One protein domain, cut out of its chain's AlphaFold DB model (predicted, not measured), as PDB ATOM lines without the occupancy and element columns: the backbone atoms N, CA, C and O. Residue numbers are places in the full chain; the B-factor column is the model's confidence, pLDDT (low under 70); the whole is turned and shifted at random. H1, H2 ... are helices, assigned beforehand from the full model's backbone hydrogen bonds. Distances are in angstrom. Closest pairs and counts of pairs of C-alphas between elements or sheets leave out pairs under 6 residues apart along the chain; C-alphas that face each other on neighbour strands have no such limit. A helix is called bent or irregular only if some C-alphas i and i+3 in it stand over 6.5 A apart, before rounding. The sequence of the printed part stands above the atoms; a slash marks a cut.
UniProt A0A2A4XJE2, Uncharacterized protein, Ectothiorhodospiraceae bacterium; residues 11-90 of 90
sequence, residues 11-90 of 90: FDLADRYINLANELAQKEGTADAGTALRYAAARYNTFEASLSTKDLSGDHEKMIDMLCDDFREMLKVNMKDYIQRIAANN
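AT A GLANCE: This is residues 11 to 90 of the 90 residues of an uncharacterized protein of Ectothiorhodospiraceae bacterium (UniProt A0A2A4XJE2). Three helices make an open zigzag of two Vs: H1 and H2 spread from one tight turn, H2 and long H3 from another; residues 11 to 16 and 72 to 90 stick out. The 80 printed residues hold no named strand: all helix, loose, radius of gyration of the C-alphas 15.8 A, spans 51 by 29 by 23 A.

HOW THE PARTS SIT: H1, residues 11 to 28, and H2, residues 30 to 51, form a hairpin and touch, H1 with residues 21 to 25 alone; the closest C-alphas, of Ala 25 and Ala 33, are 5.1 A apart. Their tilt is steep, 43 degrees, opposite ways. H2 and H3, residues 56 to 88, a second hairpin, only just touch, with 3 pairs of C-alphas within 8 A; the closest C-alphas, of Ser 50 and Leu 56, are 6.1 A apart. Their tilt of 38 degrees, opposite ways, is only just steep. H1 and H3 are apart. Every O i to N i+4 pair is within hydrogen-bond range in H2, 13 of 14 in H1, 27 of 29 in H3.

IN THESE COORDINATES: H1, 25.0 A long, begins at C-alpha 11, (-28.458, 36.441, -42.690). H2 measures 31.7 A. H3, 46.0 A, ends at C-alpha 88, (-46.023, 26.861, -29.176); it is irregular, C-alphas 58 and 61 being 7.9 A apart.

THE WHOLE: The printed part has no cut; both links are tight. Residue 90 alone has pLDDT under 70.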
ATOM      1  N   PHE A  11     -27.486  37.539 -42.765       88.75
ATOM      2  CA  PHE A  11     -28.458  36.441 -42.690       88.75
ATOM      3  C   PHE A  11     -28.593  35.719 -44.030       88.75
ATOM      4  O   PHE A  11     -28.617  34.494 -44.051       88.75
ATOM      5  N   ASP A  12     -28.581  36.452 -45.144       93.31
ATOM      6  CA  ASP A  12     -28.615  35.838 -46.476       93.31
ATOM      7  C   ASP A  12     -27.351  35.003 -46.750       93.31
ATOM      8  O   ASP A  12     -27.413  33.945 -47.378       93.31
ATOM      9  N   LEU A  13     -26.188  35.443 -46.256       93.81
ATOM     10  CA  LEU A  13     -24.955  34.666 -46.357       93.81
ATOM     11  C   LEU A  13     -25.001  33.407 -45.477       93.81
ATOM     12  O   LEU A  13     -24.610  32.333 -45.935       93.81
ATOM     13  N   ALA A  14     -25.511  33.517 -44.249       94.69
ATOM     14  CA  ALA A  14     -25.710  32.375 -43.360       94.69
ATOM     15  C   ALA A  14     -26.683  31.347 -43.966       94.69
ATOM     16  O   ALA A  14     -26.379  30.151 -43.979       94.69
ATOM     17  N   ASP A  15     -27.790  31.807 -44.559       95.44
ATOM     18  CA  ASP A  15     -28.776  30.965 -45.247       95.44
ATOM     19  C   ASP A  15     -28.128  30.160 -46.388       95.44
ATOM     20  O   ASP A  15     -28.453  28.991 -46.594       95.44
ATOM     21  N   ARG A  16     -27.140  30.725 -47.097       96.88
ATOM     22  CA  ARG A  16     -26.396  29.990 -48.137       96.88
ATOM     23  C   ARG A  16     -25.565  28.836 -47.570       96.88
ATOM     24  O   ARG A  16     -25.537  27.771 -48.185       96.88
ATOM     25  N   TYR A  17     -24.919  29.014 -46.416       96.56
ATOM     26  CA  TYR A  17     -24.213  27.914 -45.743       96.56
ATOM     27  C   TYR A  17     -25.185  26.841 -45.242       96.56
ATOM     28  O   TYR A  17     -24.900  25.651 -45.373       96.56
ATOM     29  N   ILE A  18     -26.344  27.251 -44.720       97.06
ATOM     30  CA  ILE A  18     -27.398  26.335 -44.266       97.06
ATOM     31  C   ILE A  18     -27.952  25.518 -45.436       97.06
ATOM     32  O   ILE A  18     -28.098  24.305 -45.312       97.06
ATOM     33  N   ASN A  19     -28.207  26.143 -46.588       97.81
ATOM     34  CA  ASN A  19     -28.696  25.440 -47.776       97.81
ATOM     35  C   ASN A  19     -27.716  24.356 -48.237       97.81
ATOM     36  O   ASN A  19     -28.127  23.220 -48.457       97.81
ATOM     37  N   LEU A  20     -26.417  24.667 -48.280       97.69
ATOM     38  CA  LEU A  20     -25.397  23.665 -48.581       97.69
ATOM     39  C   LEU A  20     -25.369  22.546 -47.526       97.69
ATOM     40  O   LEU A  20     -25.298  21.370 -47.873       97.69
ATOM     41  N   ALA A  21     -25.452  22.886 -46.237       97.81
ATOM     42  CA  ALA A  21     -25.505  21.887 -45.171       97.81
ATOM     43  C   ALA A  21     -26.738  20.972 -45.293       97.81
ATOM     44  O   ALA A  21     -26.626  19.773 -45.047       97.81
ATOM     45  N   ASN A  22     -27.884  21.504 -45.727       97.81
ATOM     46  CA  ASN A  22     -29.097  20.728 -45.982       97.81
ATOM     47  C   ASN A  22     -28.918  19.757 -47.159       97.81
ATOM     48  O   ASN A  22     -29.323  18.600 -47.057       97.81
ATOM     49  N   GLU A  23     -28.279  20.189 -48.250       97.75
ATOM     50  CA  GLU A  23     -27.950  19.313 -49.386       97.75
ATOM     51  C   GLU A  23     -27.005  18.174 -48.977       97.75
ATOM     52  O   GLU A  23     -27.194  17.025 -49.378       97.75
ATOM     53  N   LEU A  24     -26.000  18.471 -48.147       97.75
ATOM     54  CA  LEU A  24     -25.086  17.462 -47.606       97.75
ATOM     55  C   LEU A  24     -25.806  16.508 -46.647       97.75
ATOM     56  O   LEU A  24     -25.603  15.298 -46.713       97.75
ATOM     57  N   ALA A  25     -26.698  17.029 -45.801       97.94
ATOM     58  CA  ALA A  25     -27.463  16.232 -44.849       97.94
ATOM     59  C   ALA A  25     -28.386  15.210 -45.528       97.94
ATOM     60  O   ALA A  25     -28.634  14.152 -44.956       97.94
ATOM     61  N   GLN A  26     -28.869  15.488 -46.745       97.44
ATOM     62  CA  GLN A  26     -29.648  14.522 -47.529       97.44
ATOM     63  C   GLN A  26     -28.828  13.299 -47.965       97.44
ATOM     64  O   GLN A  26     -29.409  12.238 -48.187       97.44
ATOM     65  N   LYS A  27     -27.504  13.440 -48.105       95.31
ATOM     66  CA  LYS A  27     -26.603  12.377 -48.580       95.31
ATOM     67  C   LYS A  27     -25.909  11.651 -47.433       95.31
ATOM     68  O   LYS A  27     -25.918  10.427 -47.401       95.31
ATOM     69  N   GLU A  28     -25.352  12.413 -46.496       95.75
ATOM     70  CA  GLU A  28     -24.486  11.900 -45.425       95.75
ATOM     71  C   GLU A  28     -25.211  11.807 -44.069       95.75
ATOM     72  O   GLU A  28     -24.739  11.163 -43.141       95.75
ATOM     73  N   GLY A  29     -26.382  12.441 -43.928       96.62
ATOM     74  CA  GLY A  29     -27.117  12.538 -42.666       96.62
ATOM     75  C   GLY A  29     -26.850  13.837 -41.895       96.62
ATOM     76  O   GLY A  29     -25.807  14.483 -42.009       96.62
ATOM     77  N   THR A  30     -27.825  14.249 -41.079       95.56
ATOM     78  CA  THR A  30     -27.799  15.541 -40.364       95.56
ATOM     79  C   THR A  30     -26.694  15.635 -39.308       95.56
ATOM     80  O   THR A  30     -26.155  16.720 -39.090       95.56
ATOM     81  N   ALA A  31     -26.332  14.521 -38.664       96.44
ATOM     82  CA  ALA A  31     -25.268  14.480 -37.660       96.44
ATOM     83  C   ALA A  31     -23.882  14.747 -38.274       96.44
ATOM     84  O   ALA A  31     -23.122  15.570 -37.748       96.44
ATOM     85  N   ASP A  32     -23.593  14.112 -39.411       97.06
ATOM     86  CA  ASP A  32     -22.317  14.249 -40.114       97.06
ATOM     87  C   ASP A  32     -22.206  15.618 -40.782       97.06
ATOM     88  O   ASP A  32     -21.222  16.330 -40.566       97.06
ATOM     89  N   ALA A  33     -23.259  16.064 -41.479       97.75
ATOM     90  CA  ALA A  33     -23.316  17.410 -42.049       97.75
ATOM     91  C   ALA A  33     -23.156  18.500 -40.972       97.75
ATOM     92  O   ALA A  33     -22.402  19.459 -41.152       97.75
ATOM     93  N   GLY A  34     -23.808  18.335 -39.816       96.69
ATOM     94  CA  GLY A  34     -23.698  19.270 -38.697       96.69
ATOM     95  C   GLY A  34     -22.296  19.310 -38.078       96.69
ATOM     96  O   GLY A  34     -21.787  20.388 -37.765       96.69
ATOM     97  N   THR A  35     -21.645  18.156 -37.917       97.81
ATOM     98  CA  THR A  35     -20.270  18.083 -37.392       97.81
ATOM     99  C   THR A  35     -19.267  18.683 -38.377       97.81
ATOM    100  O   THR A  35     -18.425  19.491 -37.977       97.81
ATOM    101  N   ALA A  36     -19.407  18.373 -39.668       98.00
ATOM    102  CA  ALA A  36     -18.592  18.949 -40.731       98.00
ATOM    103  C   ALA A  36     -18.730  20.478 -40.797       98.00
ATOM    104  O   ALA A  36     -17.722  21.173 -40.923       98.00
ATOM    105  N   LEU A  37     -19.946  21.016 -40.641       97.75
ATOM    106  CA  LEU A  37     -20.185  22.460 -40.636       97.75
ATOM    107  C   LEU A  37     -19.461  23.166 -39.480       97.75
ATOM    108  O   LEU A  37     -18.818  24.190 -39.705       97.75
ATOM    109  N   ARG A  38     -19.500  22.612 -38.257       97.50
ATOM    110  CA  ARG A  38     -18.758  23.182 -37.112       97.50
ATOM    111  C   ARG A  38     -17.251  23.181 -37.358       97.50
ATOM    112  O   ARG A  38     -16.583  24.170 -37.073       97.50
ATOM    113  N   TYR A  39     -16.722  22.096 -37.920       97.94
ATOM    114  CA  TYR A  39     -15.303  22.003 -38.255       97.94
ATOM    115  C   TYR A  39     -14.897  22.992 -39.361       97.94
ATOM    116  O   TYR A  39     -13.856  23.641 -39.266       97.94
ATOM    117  N   ALA A  40     -15.734  23.159 -40.389       98.06
ATOM    118  CA  ALA A  40     -15.518  24.143 -41.444       98.06
ATOM    119  C   ALA A  40     -15.527  25.582 -40.901       98.06
ATOM    120  O   ALA A  40     -14.635  26.359 -41.241       98.06
ATOM    121  N   ALA A  41     -16.479  25.910 -40.020       97.00
ATOM    122  CA  ALA A  41     -16.551  27.212 -39.363       97.00
ATOM    123  C   ALA A  41     -15.293  27.499 -38.531       97.00
ATOM    124  O   ALA A  41     -14.714  28.573 -38.662       97.00
ATOM    125  N   ALA A  42     -14.813  26.520 -37.752       97.62
ATOM    126  CA  ALA A  42     -13.573  26.661 -36.990       97.62
ATOM    127  C   ALA A  42     -12.381  26.995 -37.903       97.62
ATOM    128  O   ALA A  42     -11.681  27.973 -37.667       97.62
ATOM    129  N   ARG A  43     -12.191  26.248 -38.999       97.88
ATOM    130  CA  ARG A  43     -11.086  26.487 -39.949       97.88
ATOM    131  C   ARG A  43     -11.155  27.860 -40.609       97.88
ATOM    132  O   ARG A  43     -10.125  28.516 -40.752       97.88
ATOM    133  N   TYR A  44     -12.347  28.272 -41.038       97.50
ATOM    134  CA  TYR A  44     -12.526  29.561 -41.697       97.50
ATOM    135  C   TYR A  44     -12.298  30.723 -40.723       97.50
ATOM    136  O   TYR A  44     -11.580  31.660 -41.056       97.50
ATOM    137  N   ASN A  45     -12.826  30.621 -39.502       96.00
ATOM    138  CA  ASN A  45     -12.672  31.664 -38.491       96.00
ATOM    139  C   ASN A  45     -11.240  31.743 -37.947       96.00
ATOM    140  O   ASN A  45     -10.752  32.837 -37.701       96.00
ATOM    141  N   THR A  46     -10.513  30.624 -37.825       96.25
ATOM    142  CA  THR A  46      -9.071  30.676 -37.524       96.25
ATOM    143  C   THR A  46      -8.298  31.402 -38.625       96.25
ATOM    144  O   THR A  46      -7.407  32.194 -38.324       96.25
ATOM    145  N   PHE A  47      -8.631  31.162 -39.898       97.12
ATOM    146  CA  PHE A  47      -8.023  31.892 -41.008       97.12
ATOM    147  C   PHE A  47      -8.341  33.390 -40.936       97.12
ATOM    148  O   PHE A  47      -7.419  34.194 -41.008       97.12
ATOM    149  N   GLU A  48      -9.604  33.766 -40.740       96.06
ATOM    150  CA  GLU A  48     -10.013  35.168 -40.599       96.06
ATOM    151  C   GLU A  48      -9.282  35.853 -39.432       96.06
ATOM    152  O   GLU A  48      -8.618  36.869 -39.642       96.06
ATOM    153  N   ALA A  49      -9.256  35.223 -38.256       94.50
ATOM    154  CA  ALA A  49      -8.551  35.735 -37.086       94.50
ATOM    155  C   ALA A  49      -7.045  35.908 -37.347       94.50
ATOM    156  O   ALA A  49      -6.456  36.913 -36.943       94.50
ATOM    157  N   SER A  50      -6.422  34.988 -38.094       95.69
ATOM    158  CA  SER A  50      -5.005  35.092 -38.465       95.69
ATOM    159  C   SER A  50      -4.680  36.313 -39.329       95.69
ATOM    160  O   SER A  50      -3.550  36.790 -39.298       95.69
ATOM    161  N   LEU A  51      -5.659  36.859 -40.063       96.69
ATOM    162  CA  LEU A  51      -5.484  38.088 -40.845       96.69
ATOM    163  C   LEU A  51      -5.513  39.349 -39.967       96.69
ATOM    164  O   LEU A  51      -5.059  40.408 -40.401       96.69
ATOM    165  N   SER A  52      -6.045  39.246 -38.746       93.19
ATOM    166  CA  SER A  52      -6.235  40.371 -37.822       93.19
ATOM    167  C   SER A  52      -5.044  40.630 -36.889       93.19
ATOM    168  O   SER A  52      -5.004  41.662 -36.218       93.19
ATOM    169  N   THR A  53      -4.046  39.737 -36.864       94.19
ATOM    170  CA  THR A  53      -2.846  39.856 -36.017       94.19
ATOM    171  C   THR A  53      -1.554  39.619 -36.798       94.19
ATOM    172  O   THR A  53      -1.531  38.981 -37.847       94.19
ATOM    173  N   LYS A  54      -0.448  40.145 -36.263       94.19
ATOM    174  CA  LYS A  54       0.920  39.847 -36.712       94.19
ATOM    175  C   LYS A  54       1.617  38.802 -35.831       94.19
ATOM    176  O   LYS A  54       2.667  38.308 -36.232       94.19
ATOM    177  N   ASP A  55       1.054  38.480 -34.666       95.88
ATOM    178  CA  ASP A  55       1.585  37.511 -33.701       95.88
ATOM    179  C   ASP A  55       0.487  36.526 -33.283       95.88
ATOM    180  O   ASP A  55      -0.026  36.533 -32.165       95.88
ATOM    181  N   LEU A  56       0.119  35.651 -34.219       93.50
ATOM    182  CA  LEU A  56      -0.890  34.625 -33.961       93.50
ATOM    183  C   LEU A  56      -0.483  33.704 -32.802       93.50
ATOM    184  O   LEU A  56      -1.340  33.269 -32.042       93.50
ATOM    185  N   SER A  57       0.813  33.434 -32.621       95.38
ATOM    186  CA  SER A  57       1.305  32.642 -31.491       95.38
ATOM    187  C   SER A  57       1.061  33.299 -30.135       95.38
ATOM    188  O   SER A  57       0.755  32.589 -29.184       95.38
ATOM    189  N   GLY A  58       1.168  34.623 -30.025       97.00
ATOM    190  CA  GLY A  58       0.867  35.347 -28.789       97.00
ATOM    191  C   GLY A  58      -0.634  35.523 -28.547       97.00
ATOM    192  O   GLY A  58      -1.086  35.451 -27.406       97.00
ATOM    193  N   ASP A  59      -1.411  35.698 -29.618       96.00
ATOM    194  CA  ASP A  59      -2.822  36.089 -29.531       96.00
ATOM    195  C   ASP A  59      -3.826  34.922 -29.619       96.00
ATOM    196  O   ASP A  59      -5.012  35.131 -29.353       96.00
ATOM    197  N   HIS A  60      -3.395  33.707 -29.993       95.75
ATOM    198  CA  HIS A  60      -4.305  32.598 -30.333       95.75
ATOM    199  C   HIS A  60      -5.349  32.280 -29.258       95.75
ATOM    200  O   HIS A  60      -6.524  32.179 -29.598       95.75
ATOM    201  N   GLU A  61      -4.968  32.154 -27.985       97.62
ATOM    202  CA  GLU A  61      -5.915  31.827 -26.906       97.62
ATOM    203  C   GLU A  61      -7.012  32.890 -26.780       97.62
ATOM    204  O   GLU A  61      -8.200  32.578 -26.771       97.62
ATOM    205  N   LYS A  62      -6.632  34.172 -26.815       96.44
ATOM    206  CA  LYS A  62      -7.588  35.286 -26.773       96.44
ATOM    207  C   LYS A  62      -8.550  35.254 -27.964       96.44
ATOM    208  O   LYS A  62      -9.731  35.567 -27.817       96.44
ATOM    209  N   MET A  63      -8.050  34.923 -29.154       96.44
ATOM    210  CA  MET A  63      -8.877  34.815 -30.359       96.44
ATOM    211  C   MET A  63      -9.825  33.615 -30.295       96.44
ATOM    212  O   MET A  63     -10.978  33.736 -30.705       96.44
ATOM    213  N   ILE A  64      -9.364  32.480 -29.761       97.44
ATOM    214  CA  ILE A  64     -10.196  31.298 -29.522       97.44
ATOM    215  C   ILE A  64     -11.330  31.651 -28.559       97.44
ATOM    216  O   ILE A  64     -12.488  31.393 -28.887       97.44
ATOM    217  N   ASP A  65     -11.022  32.295 -27.432       97.81
ATOM    218  CA  ASP A  65     -12.019  32.707 -26.441       97.81
ATOM    219  C   ASP A  65     -13.085  33.616 -27.060       97.81
ATOM    220  O   ASP A  65     -14.280  33.346 -26.935       97.81
ATOM    221  N   MET A  66     -12.660  34.635 -27.813       96.38
ATOM    222  CA  MET A  66     -13.567  35.547 -28.514       96.38
ATOM    223  C   MET A  66     -14.502  34.801 -29.481       96.38
ATOM    224  O   MET A  66     -15.719  34.967 -29.420       96.38
ATOM    225  N   LEU A  67     -13.956  33.930 -30.339       96.69
ATOM    226  CA  LEU A  67     -14.750  33.155 -31.300       96.69
ATOM    227  C   LEU A  67     -15.716  32.182 -30.604       96.69
ATOM    228  O   LEU A  67     -16.847  31.981 -31.059       96.69
ATOM    229  N   CYS A  68     -15.284  31.562 -29.506       97.31
ATOM    230  CA  CYS A  68     -16.118  30.676 -28.705       97.31
ATOM    231  C   CYS A  68     -17.254  31.431 -28.006       97.31
ATOM    232  O   CYS A  68     -18.370  30.909 -27.946       97.31
ATOM    233  N   ASP A  69     -16.993  32.632 -27.494       98.12
ATOM    234  CA  ASP A  69     -17.991  33.486 -26.854       98.12
ATOM    235  C   ASP A  69     -19.055  33.944 -27.856       98.12
ATOM    236  O   ASP A  69     -20.249  33.732 -27.612       98.12
ATOM    237  N   ASP A  70     -18.639  34.440 -29.024       96.38
ATOM    238  CA  ASP A  70     -19.547  34.842 -30.105       96.38
ATOM    239  C   ASP A  70     -20.435  33.674 -30.551       96.38
ATOM    240  O   ASP A  70     -21.666  33.787 -30.628       96.38
ATOM    241  N   PHE A  71     -19.831  32.504 -30.795       96.94
ATOM    242  CA  PHE A  71     -20.581  31.310 -31.183       96.94
ATOM    243  C   PHE A  71     -21.551  30.855 -30.092       96.94
ATOM    244  O   PHE A  71     -22.681  30.452 -30.389       96.94
ATOM    245  N   ARG A  72     -21.150  30.948 -28.820       97.94
ATOM    246  CA  ARG A  72     -22.000  30.582 -27.686       97.94
ATOM    247  C   ARG A  72     -23.225  31.484 -27.589       97.94
ATOM    248  O   ARG A  72     -24.319  30.967 -27.352       97.94
ATOM    249  N   GLU A  73     -23.079  32.791 -27.779       97.81
ATOM    250  CA  GLU A  73     -24.220  33.713 -27.751       97.81
ATOM    251  C   GLU A  73     -25.170  33.481 -28.932       97.81
ATOM    252  O   GLU A  73     -26.382  33.356 -28.725       97.81
ATOM    253  N   MET A  74     -24.643  33.286 -30.147       96.12
ATOM    254  CA  MET A  74     -25.465  32.906 -31.305       96.12
ATOM    255  C   MET A  74     -26.232  31.601 -31.055       96.12
ATOM    256  O   MET A  74     -27.432  31.512 -31.336       96.12
ATOM    257  N   LEU A  75     -25.575  30.593 -30.476       97.19
ATOM    258  CA  LEU A  75     -26.203  29.316 -30.155       97.19
ATOM    259  C   LEU A  75     -27.313  29.475 -29.109       97.19
ATOM    260  O   LEU A  75     -28.396  28.919 -29.285       97.19
ATOM    261  N   LYS A  76     -27.087  30.260 -28.047       97.88
ATOM    262  CA  LYS A  76     -28.099  30.539 -27.014       97.88
ATOM    263  C   LYS A  76     -29.351  31.187 -27.604       97.88
ATOM    264  O   LYS A  76     -30.455  30.798 -27.227       97.88
ATOM    265  N   VAL A  77     -29.194  32.160 -28.506       96.50
ATOM    266  CA  VAL A  77     -30.327  32.827 -29.168       96.50
ATOM    267  C   VAL A  77     -31.139  31.822 -29.988       96.50
ATOM    268  O   VAL A  77     -32.350  31.723 -29.801       96.50
ATOM    269  N   ASN A  78     -30.475  31.019 -30.826       95.25
ATOM    270  CA  ASN A  78     -31.148  30.026 -31.668       95.25
ATOM    271  C   ASN A  78     -31.816  28.910 -30.849       95.25
ATOM    272  O   ASN A  78     -32.933  28.502 -31.155       95.25
ATOM    273  N   MET A  79     -31.176  28.447 -29.771       96.81
ATOM    274  CA  MET A  79     -31.762  27.447 -28.871       96.81
ATOM    275  C   MET A  79     -33.031  27.968 -28.195       96.81
ATOM    276  O   MET A  79     -34.028  27.254 -28.135       96.81
ATOM    277  N   LYS A  80     -33.024  29.221 -27.718       97.12
ATOM    278  CA  LYS A  80     -34.216  29.849 -27.129       97.12
ATOM    279  C   LYS A  80     -35.363  29.947 -28.138       97.12
ATOM    280  O   LYS A  80     -36.487  29.605 -27.783       97.12
ATOM    281  N   ASP A  81     -35.076  30.355 -29.376       95.25
ATOM    282  CA  ASP A  81     -36.073  30.417 -30.455       95.25
ATOM    283  C   ASP A  81     -36.668  29.029 -30.748       95.25
ATOM    284  O   ASP A  81     -37.886  28.860 -30.765       95.25
ATOM    285  N   TYR A  82     -35.830  27.995 -30.871       94.25
ATOM    286  CA  TYR A  82     -36.304  26.621 -31.073       94.25
ATOM    287  C   TYR A  82     -37.164  26.108 -29.911       94.25
ATOM    288  O   TYR A  82     -38.216  25.519 -30.156       94.25
ATOM    289  N   ILE A  83     -36.766  26.359 -28.658       96.06
ATOM    290  CA  ILE A  83     -37.556  25.988 -27.472       96.06
ATOM    291  C   ILE A  83     -38.942  26.641 -27.526       96.06
ATOM    292  O   ILE A  83     -39.946  25.963 -27.317       96.06
ATOM    293  N   GLN A  84     -39.007  27.938 -27.840       95.56
ATOM    294  CA  GLN A  84     -40.270  28.673 -27.939       95.56
ATOM    295  C   GLN A  84     -41.164  28.131 -29.059       95.56
ATOM    296  O   GLN A  84     -42.357  27.924 -28.843       95.56
ATOM    297  N   ARG A  85     -40.597  27.848 -30.238       93.31
ATOM    298  CA  ARG A  85     -41.343  27.297 -31.380       93.31
ATOM    299  C   ARG A  85     -41.896  25.906 -31.106       93.31
ATOM    300  O   ARG A  85     -43.022  25.619 -31.491       93.31
ATOM    301  N   ILE A  86     -41.117  25.046 -30.450       93.31
ATOM    302  CA  ILE A  86     -41.574  23.702 -30.080       93.31
ATOM    303  C   ILE A  86     -42.686  23.795 -29.031       93.31
ATOM    304  O   ILE A  86     -43.699  23.122 -29.170       93.31
ATOM    305  N   ALA A  87     -42.534  24.655 -28.018       89.69
ATOM    306  CA  ALA A  87     -43.552  24.846 -26.986       89.69
ATOM    307  C   ALA A  87     -44.871  25.421 -27.532       89.69
ATOM    308  O   ALA A  87     -45.924  25.067 -27.025       89.69
ATOM    309  N   ALA A  88     -44.827  26.280 -28.555       84.75
ATOM    310  CA  ALA A  88     -46.023  26.861 -29.176       84.75
ATOM    311  C   ALA A  88     -46.785  25.894 -30.104       84.75
ATOM    312  O   ALA A  88     -47.931  26.167 -30.452       84.75
ATOM    313  N   ASN A  89     -46.143  24.803 -30.531       73.38
ATOM    314  CA  ASN A  89     -46.718  23.799 -31.431       73.38
ATOM    315  C   ASN A  89     -47.242  22.548 -30.694       73.38
ATOM    316  O   ASN A  89     -47.711  21.621 -31.356       73.38
ATOM    317  N   ASN A  90     -47.146  22.522 -29.360       56.56
ATOM    318  CA  ASN A  90     -47.670  21.480 -28.470       56.56
ATOM    319  C   ASN A  90     -48.853  22.018 -27.660       56.56
ATOM    320  O   ASN A  90     -49.720  21.194 -27.298       56.56
TER     321      ASN A  90